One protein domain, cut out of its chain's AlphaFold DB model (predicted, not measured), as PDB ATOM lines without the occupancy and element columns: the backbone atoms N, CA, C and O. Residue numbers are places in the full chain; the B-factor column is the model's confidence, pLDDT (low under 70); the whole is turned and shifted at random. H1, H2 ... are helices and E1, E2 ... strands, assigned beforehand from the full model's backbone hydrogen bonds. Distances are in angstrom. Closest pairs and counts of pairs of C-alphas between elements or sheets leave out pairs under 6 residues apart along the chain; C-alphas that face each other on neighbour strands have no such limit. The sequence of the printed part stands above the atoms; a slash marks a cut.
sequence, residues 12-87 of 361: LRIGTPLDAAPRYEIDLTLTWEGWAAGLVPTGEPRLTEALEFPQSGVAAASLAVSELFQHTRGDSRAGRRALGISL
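What this domain is: This is residues 12 to 87 of the 361 residues of an uncharacterized protein of Lentzea albidocapillata (UniProt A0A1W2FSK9). A small antiparallel sheet of three strands, E1, E2 and E3, has one long helix, H1, packed slantwise over one face, while the link of residues 42 to 53 passes by the other face beside E1 on its way to H1. Before E1, residues 12 to 26 make a wide loop beyond that edge of the sheet, with residues 12 to 13 paired to E1. The printed part has 76 residues with three named strands and one named helix, in the order E1, E2, H1, E3 along the chain, and the sheet's order is E1, E2, E3. The class is mixed, helices and strands, with 36 residues, under half, in named elements. The whole is compact, with a radius of gyration of the C-alphas of 12.0 A and spans of 33 by 29 by 16 A.

Where its parts are: E1, residues 27 to 33, is the longest strand by residues and measures 20.4 A from C-alpha 27 at (34.814, -9.004, 0.430) to C-alpha 33. E2, residues 36 to 41, measures 16.9 A. E3, residues 83 to 86, measures 10.7 A and ends with C-alpha 86 at (13.651, -16.311, -0.748). H1, residues 54 to 72, measures 27.3 A and begins with C-alpha 54 at (13.384, -5.754, 7.316).

How they stand to each other: E2 is the inner strand, and E1 and E3 are the edge strands. E1 and E2 form a hairpin, antiparallel at 158 degrees, with N 31 and O 38 within hydrogen-bond range at 2.9 A and N 38 and O 31 at 2.8 A. E2 and E3 are antiparallel at 172 degrees, with N 39 and O 83 within hydrogen-bond range at 2.8 A. Residues 12 to 13 pair with residues 28 to 29 of E1, parallel. H1 is on the sheet at a height of 7.6 A over the sheet. It lies over E2, with 8 of its C-alphas on that strand, and only just over E1, with 3. On the local plane its line and that of E2 stand at 32 degrees, only just slantwise to the strands. The closest C-alphas of E2 and H1 are those of Gly 38 and Ala 60, 4.7 A apart; those of E1 and H1 are Trp 32 and Ser 56, 5.9 A apart. In H1 every O i to N i+4 pair is within hydrogen-bond range.

The domain as a whole: The two C-alphas farthest apart are those of Ala 50 and Gly 74, 35.0 A. The printed part has no cut. The link from E1 to E2 is tight, that from H1 to E3 is short with 10 residues, and that from E2 to H1 is long with 12. The mean pLDDT of the printed part is 91.1, and residues 17 to 20 are under 70.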
ATOM      1  N   LEU A  12      32.227  -7.661   5.291       92.62
ATOM      2  CA  LEU A  12      30.832  -7.573   4.869       92.62
ATOM      3  C   LEU A  12      30.480  -6.107   4.616       92.62
ATOM      4  O   LEU A  12      30.717  -5.252   5.472       92.62
ATOM      5  N   ARG A  13      29.894  -5.820   3.456       91.94
ATOM      6  CA  ARG A  13      29.450  -4.486   3.052       91.94
ATOM      7  C   ARG A  13      27.937  -4.395   3.065       91.94
ATOM      8  O   ARG A  13      27.249  -5.283   2.566       91.94
ATOM      9  N   ILE A  14      27.445  -3.283   3.596       91.12
ATOM     10  CA  ILE A  14      26.028  -2.928   3.614       91.12
ATOM     11  C   ILE A  14      25.884  -1.583   2.906       91.12
ATOM     12  O   ILE A  14      26.625  -0.646   3.207       91.12
ATOM     13  N   GLY A  15      24.937  -1.499   1.973       86.25
ATOM     14  CA  GLY A  15      24.720  -0.317   1.143       86.25
ATOM     15  C   GLY A  15      25.715  -0.194  -0.013       86.25
ATOM     16  O   GLY A  15      26.460  -1.118  -0.339       86.25
ATOM     17  N   THR A  16      25.702   0.960  -0.678       80.44
ATOM     18  CA  THR A  16      26.556   1.224  -1.843       80.44
ATOM     19  C   THR A  16      28.010   1.441  -1.410       80.44
ATOM     20  O   THR A  16      28.273   2.355  -0.623       80.44
ATOM     21  N   PRO A  17      28.976   0.645  -1.912       68.81
ATOM     22  CA  PRO A  17      30.385   0.865  -1.617       68.81
ATOM     23  C   PRO A  17      30.829   2.250  -2.097       68.81
ATOM     24  O   PRO A  17      30.528   2.649  -3.218       68.81
ATOM     25  N   LEU A  18      31.580   2.973  -1.265       69.38
ATOM     26  CA  LEU A  18      32.279   4.176  -1.713       69.38
ATOM     27  C   LEU A  18      33.397   3.765  -2.683       69.38
ATOM     28  O   LEU A  18      34.160   2.852  -2.368       69.38
ATOM     29  N   ASP A  19      33.545   4.467  -3.810       66.81
ATOM     30  CA  ASP A  19      34.530   4.150  -4.865       66.81
ATOM     31  C   ASP A  19      35.982   4.042  -4.358       66.81
ATOM     32  O   ASP A  19      36.811   3.351  -4.946       66.81
ATOM     33  N   ALA A  20      36.298   4.709  -3.244       69.62
ATOM     34  CA  ALA A  20      37.619   4.709  -2.616       69.62
ATOM     35  C   ALA A  20      37.816   3.614  -1.549       69.62
ATOM     36  O   ALA A  20      38.837   3.613  -0.858       69.62
ATOM     37  N   ALA A  21      36.852   2.710  -1.347       73.62
ATOM     38  CA  ALA A  21      36.970   1.702  -0.305       73.62
ATOM     39  C   ALA A  21      38.045   0.650  -0.659       73.62
ATOM     40  O   ALA A  21      38.061   0.141  -1.783       73.62
ATOM     41  N   PRO A  22      38.929   0.282   0.288       78.06
ATOM     42  CA  PRO A  22      39.919  -0.771   0.068       78.06
ATOM     43  C   PRO A  22      39.229  -2.100  -0.252       78.06
ATOM     44  O   PRO A  22      38.142  -2.361   0.266       78.06
ATOM     45  N   ARG A  23      39.862  -2.922  -1.095       79.56
ATOM     46  CA  ARG A  23      39.416  -4.288  -1.408       79.56
ATOM     47  C   ARG A  23      40.113  -5.288  -0.496       79.56
ATOM     48  O   ARG A  23      41.301  -5.130  -0.219       79.56
ATOM     49  N   TYR A  24      39.381  -6.319  -0.099       87.50
ATOM     50  CA  TYR A  24      39.859  -7.389   0.776       87.50
ATOM     51  C   TYR A  24      39.815  -8.734   0.046       87.50
ATOM     52  O   TYR A  24      39.149  -8.856  -0.982       87.50
ATOM     53  N   GLU A  25      40.543  -9.738   0.548       86.31
ATOM     54  CA  GLU A  25      40.522 -11.084  -0.048       86.31
ATOM     55  C   GLU A  25      39.115 -11.690   0.002       86.31
ATOM     56  O   GLU A  25      38.614 -12.199  -1.001       86.31
ATOM     57  N   ILE A  26      38.478 -11.600   1.171       91.62
ATOM     58  CA  ILE A  26      37.066 -11.912   1.360       91.62
ATOM     59  C   ILE A  26      36.328 -10.595   1.510       91.62
ATOM     60  O   ILE A  26      36.480  -9.896   2.511       91.62
ATOM     61  N   ASP A  27      35.538 -10.262   0.500       92.31
ATOM     62  CA  ASP A  27      34.814  -9.004   0.430       92.31
ATOM     63  C   ASP A  27      33.424  -9.265  -0.151       92.31
ATOM     64  O   ASP A  27      33.264  -9.409  -1.364       92.31
ATOM     65  N   LEU A  28      32.421  -9.373   0.717       94.69
ATOM     66  CA  LEU A  28      31.046  -9.717   0.357       94.69
ATOM     67  C   LEU A  28      30.133  -8.506   0.537       94.69
ATOM     68  O   LEU A  28      30.222  -7.789   1.531       94.69
ATOM     69  N   THR A  29      29.209  -8.307  -0.394       95.50
ATOM     70  CA  THR A  29      28.170  -7.280  -0.322       95.50
ATOM     71  C   THR A  29      26.821  -7.945  -0.074       95.50
ATOM     72  O   THR A  29      26.438  -8.869  -0.792       95.50
ATOM     73  N   LEU A  30      26.112  -7.484   0.954       97.19
ATOM     74  CA  LEU A  30      24.748  -7.913   1.249       97.19
ATOM     75  C   LEU A  30      23.782  -7.261   0.256       97.19
ATOM     76  O   LEU A  30      23.968  -6.112  -0.154       97.19
ATOM     77  N   THR A  31      22.737  -7.994  -0.111       97.50
ATOM     78  CA  THR A  31      21.713  -7.528  -1.043       97.50
ATOM     79  C   THR A  31      20.355  -8.129  -0.694       97.50
ATOM     80  O   THR A  31      20.279  -9.253  -0.194       97.50
ATOM     81  N   TRP A  32      19.277  -7.382  -0.912       97.06
ATOM     82  CA  TRP A  32      17.909  -7.841  -0.674       97.06
ATOM     83  C   TRP A  32      16.922  -7.099  -1.580       97.06
ATOM     84  O   TRP A  32      17.175  -5.979  -1.998       97.06
ATOM     85  N   GLU A  33      15.798  -7.727  -1.898       96.06
ATOM     86  CA  GLU A  33      14.711  -7.131  -2.682       96.06
ATOM     87  C   GLU A  33      13.408  -7.753  -2.209       96.06
ATOM     88  O   GLU A  33      13.177  -8.944  -2.426       96.06
ATOM     89  N   GLY A  34      12.579  -6.972  -1.517       96.00
ATOM     90  CA  GLY A  34      11.388  -7.490  -0.857       96.00
ATOM     91  C   GLY A  34      11.768  -8.682   0.018       96.00
ATOM     92  O   GLY A  34      12.631  -8.582   0.888       96.00
ATOM     93  N   TRP A  35      11.175  -9.838  -0.245       97.50
ATOM     94  CA  TRP A  35      11.391 -11.066   0.516       97.50
ATOM     95  C   TRP A  35      12.665 -11.837   0.132       97.50
ATOM     96  O   TRP A  35      13.043 -12.772   0.845       97.50
ATOM     97  N   ALA A  36      13.349 -11.458  -0.949       98.06
ATOM     98  CA  ALA A  36      14.607 -12.068  -1.358       98.06
ATOM     99  C   ALA A  36      15.777 -11.493  -0.555       98.06
ATOM    100  O   ALA A  36      15.910 -10.280  -0.413       98.06
ATOM    101  N   ALA A  37      16.652 -12.368  -0.066       97.81
ATOM    102  CA  ALA A  37      17.823 -12.014   0.723       97.81
ATOM    103  C   ALA A  37      19.059 -12.747   0.207       97.81
ATOM    104  O   ALA A  37      18.997 -13.943  -0.071       97.81
ATOM    105  N   GLY A  38      20.201 -12.071   0.143       97.25
ATOM    106  CA  GLY A  38      21.437 -12.713  -0.272       97.25
ATOM    107  C   GLY A  38      22.701 -11.921   0.014       97.25
ATOM    108  O   GLY A  38      22.703 -10.832   0.591       97.25
ATOM    109  N   LEU A  39      23.806 -12.514  -0.405       96.62
ATOM    110  CA  LEU A  39      25.126 -11.921  -0.442       96.62
ATOM    111  C   LEU A  39      25.820 -12.315  -1.741       96.62
ATOM    112  O   LEU A  39      25.601 -13.402  -2.279       96.62
ATOM    113  N   VAL A  40      26.685 -11.432  -2.218       96.56
ATOM    114  CA  VAL A  40      27.493 -11.652  -3.416       96.56
ATOM    115  C   VAL A  40      28.927 -11.187  -3.175       96.56
ATOM    116  O   VAL A  40      29.135 -10.251  -2.398       96.56
ATOM    117  N   PRO A  41      29.937 -11.789  -3.823       94.69
ATOM    118  CA  PRO A  41      31.264 -11.194  -3.914       94.69
ATOM    119  C   PRO A  41      31.185  -9.750  -4.416       94.69
ATOM    120  O   PRO A  41      30.446  -9.428  -5.346       94.69
ATOM    121  N   THR A  42      31.929  -8.848  -3.786       91.19
ATOM    122  CA  THR A  42      31.882  -7.422  -4.116       91.19
ATOM    123  C   THR A  42      32.277  -7.188  -5.573       91.19
ATOM    124  O   THR A  42      33.368  -7.555  -6.009       91.19
ATOM    125  N   GLY A  43      31.387  -6.530  -6.320       88.44
ATOM    126  CA  GLY A  43      31.521  -6.303  -7.761       88.44
ATOM    127  C   GLY A  43      30.680  -7.246  -8.626       88.44
ATOM    128  O   GLY A  43      30.549  -6.990  -9.820       88.44
ATOM    129  N   GLU A  44      30.086  -8.290  -8.047       93.19
ATOM    130  CA  GLU A  44      29.075  -9.101  -8.724       93.19
ATOM    131  C   GLU A  44      27.689  -8.425  -8.718       93.19
ATOM    132  O   GLU A  44      27.437  -7.526  -7.905       93.19
ATOM    133  N   PRO A  45      26.781  -8.823  -9.634       94.06
ATOM    134  CA  PRO A  45      25.428  -8.280  -9.692       94.06
ATOM    135  C   PRO A  45      24.665  -8.461  -8.375       94.06
ATOM    136  O   PRO A  45      24.627  -9.552  -7.808       94.06
ATOM    137  N   ARG A  46      24.022  -7.382  -7.926       95.12
ATOM    138  CA  ARG A  46      23.127  -7.345  -6.762       95.12
ATOM    139  C   ARG A  46      21.670  -7.487  -7.210       95.12
ATOM    140  O   ARG A  46      21.381  -7.430  -8.407       95.12
ATOM    141  N   LEU A  47      20.761  -7.656  -6.253       96.06
ATOM    142  CA  LEU A  47      19.331  -7.475  -6.500       96.06
ATOM    143  C   LEU A  47      19.021  -5.998  -6.782       96.06
ATOM    144  O   LEU A  47      19.884  -5.129  -6.644       96.06
ATOM    145  N   THR A  48      17.783  -5.722  -7.188       94.12
ATOM    146  CA  THR A  48      17.324  -4.366  -7.516       94.12
ATOM    147  C   THR A  48      17.366  -3.417  -6.315       94.12
ATOM    148  O   THR A  48      17.683  -2.246  -6.501       94.12
ATOM    149  N   GLU A  49      17.086  -3.919  -5.107       93.69
ATOM    150  CA  GLU A  49      17.103  -3.156  -3.847       93.69
ATOM    151  C   GLU A  49      16.132  -1.958  -3.836       93.69
ATOM    152  O   GLU A  49      16.416  -0.907  -3.267       93.69
ATOM    153  N   ALA A  50      14.975  -2.119  -4.478       92.00
ATOM    154  CA  ALA A  50      13.881  -1.156  -4.530       92.00
ATOM    155  C   ALA A  50      12.774  -1.445  -3.505       92.00
ATOM    156  O   ALA A  50      12.060  -0.525  -3.104       92.00
ATOM    157  N   LEU A  51      12.607  -2.705  -3.096       90.81
ATOM    158  CA  LEU A  51      11.573  -3.111  -2.146       90.81
ATOM    159  C   LEU A  51      12.175  -3.407  -0.774       90.81
ATOM    160  O   LEU A  51      13.015  -4.295  -0.618       90.81
ATOM    161  N   GLU A  52      11.704  -2.687   0.241       88.31
ATOM    162  CA  GLU A  52      12.136  -2.886   1.620       88.31
ATOM    163  C   GLU A  52      11.306  -3.954   2.334       88.31
ATOM    164  O   GLU A  52      10.075  -3.956   2.313       88.31
ATOM    165  N   PHE A  53      12.003  -4.839   3.042       93.88
ATOM    166  CA  PHE A  53      11.413  -5.771   3.991       93.88
ATOM    167  C   PHE A  53      12.459  -6.094   5.067       93.88
ATOM    168  O   PHE A  53      13.441  -6.771   4.773       93.88
ATOM    169  N   PRO A  54      12.309  -5.642   6.324       94.81
ATOM    170  CA  PRO A  54      13.384  -5.754   7.316       94.81
ATOM    171  C   PRO A  54      13.935  -7.172   7.513       94.81
ATOM    172  O   PRO A  54      15.137  -7.350   7.713       94.81
ATOM    173  N   GLN A  55      13.081  -8.199   7.412       96.75
ATOM    174  CA  GLN A  55      13.513  -9.583   7.615       96.75
ATOM    175  C   GLN A  55      14.437 -10.090   6.501       96.75
ATOM    176  O   GLN A  55      15.275 -10.946   6.779       96.75
ATOM    177  N   SER A  56      14.360  -9.563   5.271       96.81
ATOM    178  CA  SER A  56      15.308  -9.949   4.217       96.81
ATOM    179  C   SER A  56      16.701  -9.378   4.477       96.81
ATOM    180  O   SER A  56      17.686 -10.095   4.320       96.81
ATOM    181  N   GLY A  57      16.802  -8.158   5.010       95.94
ATOM    182  CA  GLY A  57      18.067  -7.614   5.510       95.94
ATOM    183  C   GLY A  57      18.658  -8.456   6.651       95.94
ATOM    184  O   GLY A  57      19.846  -8.788   6.636       95.94
ATOM    185  N   VAL A  58      17.821  -8.879   7.609       96.06
ATOM    186  CA  VAL A  58      18.225  -9.787   8.701       96.06
ATOM    187  C   VAL A  58      18.704 -11.137   8.159       96.06
ATOM    188  O   VAL A  58      19.748 -11.637   8.588       96.06
ATOM    189  N   ALA A  59      17.985 -11.727   7.205       97.00
ATOM    190  CA  ALA A  59      18.365 -12.987   6.574       97.00
ATOM    191  C   ALA A  59      19.683 -12.856   5.791       97.00
ATOM    192  O   ALA A  59      20.574 -13.687   5.964       97.00
ATOM    193  N   ALA A  60      19.858 -11.783   5.012       97.38
ATOM    194  CA  ALA A  60      21.089 -11.498   4.274       97.38
ATOM    195  C   ALA A  60      22.292 -11.368   5.222       97.38
ATOM    196  O   ALA A  60      23.331 -11.989   5.000       97.38
ATOM    197  N   ALA A  61      22.137 -10.634   6.329       95.69
ATOM    198  CA  ALA A  61      23.177 -10.507   7.348       95.69
ATOM    199  C   ALA A  61      23.497 -11.844   8.022       95.69
ATOM    200  O   ALA A  61      24.665 -12.169   8.240       95.69
ATOM    201  N   SER A  62      22.476 -12.650   8.301       95.06
ATOM    202  CA  SER A  62      22.644 -13.967   8.912       95.06
ATOM    203  C   SER A  62      23.423 -14.926   8.006       95.06
ATOM    204  O   SER A  62      24.355 -15.593   8.462       95.06
ATOM    205  N   LEU A  63      23.093 -14.952   6.710       95.81
ATOM    206  CA  LEU A  63      23.824 -15.719   5.701       95.81
ATOM    207  C   LEU A  63      25.262 -15.217   5.539       95.81
ATOM    208  O   LEU A  63      26.188 -16.017   5.437       95.81
ATOM    209  N   ALA A  64      25.469 -13.903   5.574       95.44
ATOM    210  CA  ALA A  64      26.791 -13.314   5.432       95.44
ATOM    211  C   ALA A  64      27.709 -13.646   6.622       95.44
ATOM    212  O   ALA A  64      28.858 -14.046   6.425       95.44
ATOM    213  N   VAL A  65      27.202 -13.559   7.858       92.56
ATOM    214  CA  VAL A  65      27.952 -13.972   9.058       92.56
ATOM    215  C   VAL A  65      28.220 -15.478   9.042       92.56
ATOM    216  O   VAL A  65      29.337 -15.892   9.354       92.56
ATOM    217  N   SER A  66      27.237 -16.288   8.631       91.56
ATOM    218  CA  SER A  66      27.421 -17.727   8.411       91.56
ATOM    219  C   SER A  66      28.580 -17.993   7.449       91.56
ATOM    220  O   SER A  66      29.480 -18.773   7.752       91.56
ATOM    221  N   GLU A  67      28.620 -17.301   6.313       93.12
ATOM    222  CA  GLU A  67      29.665 -17.477   5.310       93.12
ATOM    223  C   GLU A  67      31.057 -17.087   5.845       93.12
ATOM    224  O   GLU A  67      32.024 -17.824   5.649       93.12
ATOM    225  N   LEU A  68      31.176 -16.000   6.618       90.06
ATOM    226  CA  LEU A  68      32.450 -15.642   7.254       90.06
ATOM    227  C   LEU A  68      32.890 -16.644   8.327       90.06
ATOM    228  O   LEU A  68      34.084 -16.932   8.466       90.06
ATOM    229  N   PHE A  69      31.942 -17.198   9.081       86.56
ATOM    230  CA  PHE A  69      32.237 -18.217  10.080       86.56
ATOM    231  C   PHE A  69      32.744 -19.503   9.418       86.56
ATOM    232  O   PHE A  69      33.730 -20.090   9.865       86.56
ATOM    233  N   GLN A  70      32.134 -19.910   8.303       86.44
ATOM    234  CA  GLN A  70      32.589 -21.050   7.501       86.44
ATOM    235  C   GLN A  70      33.976 -20.819   6.905       86.44
ATOM    236  O   GLN A  70      34.823 -21.712   6.982       86.44
ATOM    237  N   HIS A  71      34.238 -19.616   6.390       88.56
ATOM    238  CA  HIS A  71      35.559 -19.237   5.895       88.56
ATOM    239  C   HIS A  71      36.623 -19.345   6.996       88.56
ATOM    240  O   HIS A  71      37.651 -19.990   6.808       88.56
ATOM    241  N   THR A  72      36.332 -18.804   8.183       83.56
ATOM    242  CA  THR A  72      37.230 -18.865   9.351       83.56
ATOM    243  C   THR A  72      37.488 -20.307   9.806       83.56
ATOM    244  O   THR A  72      38.552 -20.621  10.335       83.56
ATOM    245  N   ARG A  73      36.532 -21.214   9.570       82.88
ATOM    246  CA  ARG A  73      36.664 -22.656   9.831       82.88
ATOM    247  C   ARG A  73      37.336 -23.441   8.699       82.88
ATOM    248  O   ARG A  73      37.479 -24.656   8.830       82.88
ATOM    249  N   GLY A  74      37.759 -22.777   7.625       84.75
ATOM    250  CA  GLY A  74      38.520 -23.377   6.531       84.75
ATOM    251  C   GLY A  74      37.691 -23.929   5.370       84.75
ATOM    252  O   GLY A  74      38.247 -24.665   4.556       84.75
ATOM    253  N   ASP A  75      36.396 -23.599   5.246       87.19
ATOM    254  CA  ASP A  75      35.677 -23.883   3.993       87.19
ATOM    255  C   ASP A  75      36.253 -22.989   2.879       87.19
ATOM    256  O   ASP A  75      36.236 -21.759   2.957       87.19
ATOM    257  N   SER A  76      36.799 -23.621   1.840       89.88
ATOM    258  CA  SER A  76      37.491 -22.945   0.740       89.88
ATOM    259  C   SER A  76      36.556 -22.183  -0.200       89.88
ATOM    260  O   SER A  76      36.986 -21.239  -0.866       89.88
ATOM    261  N   ARG A  77      35.280 -22.570  -0.259       91.88
ATOM    262  CA  ARG A  77      34.254 -21.895  -1.064       91.88
ATOM    263  C   ARG A  77      33.686 -20.698  -0.319       91.88
ATOM    264  O   ARG A  77      33.279 -19.725  -0.954       91.88
ATOM    265  N   ALA A  78      33.672 -20.777   1.012       91.94
ATOM    266  CA  ALA A  78      33.084 -19.755   1.848       91.94
ATOM    267  C   ALA A  78      33.746 -18.386   1.625       91.94
ATOM    268  O   ALA A  78      34.974 -18.250   1.639       91.94
ATOM    269  N   GLY A  79      32.907 -17.381   1.377       91.56
ATOM    270  CA  GLY A  79      33.303 -15.994   1.138       91.56
ATOM    271  C   GLY A  79      33.661 -15.683  -0.317       91.56
ATOM    272  O   GLY A  79      34.098 -14.574  -0.609       91.56
ATOM    273  N   ARG A  80      33.483 -16.646  -1.232       93.25
ATOM    274  CA  ARG A  80      33.827 -16.529  -2.664       93.25
ATOM    275  C   ARG A  80      32.671 -16.905  -3.596       93.25
ATOM    276  O   ARG A  80      32.900 -17.214  -4.761       93.25
ATOM    277  N   ARG A  81      31.441 -16.940  -3.085       94.12
ATOM    278  CA  ARG A  81      30.245 -17.337  -3.838       94.12
ATOM    279  C   ARG A  81      29.062 -16.448  -3.499       94.12
ATOM    280  O   ARG A  81      28.977 -15.913  -2.395       94.12
ATOM    281  N   ALA A  82      28.144 -16.343  -4.451       96.19
ATOM    282  CA  ALA A  82      26.823 -15.789  -4.223       96.19
ATOM    283  C   ALA A  82      25.932 -16.817  -3.506       96.19
ATOM    284  O   ALA A  82      25.936 -18.000  -3.850       96.19
ATOM    285  N   LEU A  83      25.169 -16.358  -2.522       95.69
ATOM    286  CA  LEU A  83      24.288 -17.172  -1.684       95.69
ATOM    287  C   LEU A  83      23.066 -16.360  -1.290       95.69
ATOM    288  O   LEU A  83      23.170 -15.158  -1.065       95.69
ATOM    289  N   GLY A  84      21.925 -17.016  -1.134       96.94
ATOM    290  CA  GLY A  84      20.707 -16.332  -0.736       96.94
ATOM    291  C   GLY A  84      19.536 -17.273  -0.542       96.94
ATOM    292  O   GLY A  84      19.632 -18.473  -0.801       96.94
ATOM    293  N   ILE A  85      18.439 -16.703  -0.065       97.25
ATOM    294  CA  ILE A  85      17.176 -17.375   0.199       97.25
ATOM    295  C   ILE A  85      16.021 -16.434  -0.146       97.25
ATOM    296  O   ILE A  85      16.102 -15.220   0.045       97.25
ATOM    297  N   SER A  86      14.933 -17.000  -0.651       97.31
ATOM    298  CA  SER A  86      13.651 -16.311  -0.748       97.31
ATOM    299  C   SER A  86      12.862 -16.574   0.532       97.31
ATOM    300  O   SER A  86      12.524 -17.713   0.832       97.31
ATOM    301  N   LEU A  87      12.545 -15.545   1.315       96.94
ATOM    302  CA  LEU A  87      11.658 -15.712   2.471       96.94
ATOM    303  C   LEU A  87      10.195 -15.932   2.042       96.94
ATOM    304  O   LEU A  87       9.385 -16.427   2.825       96.94
TER     305      LEU A  87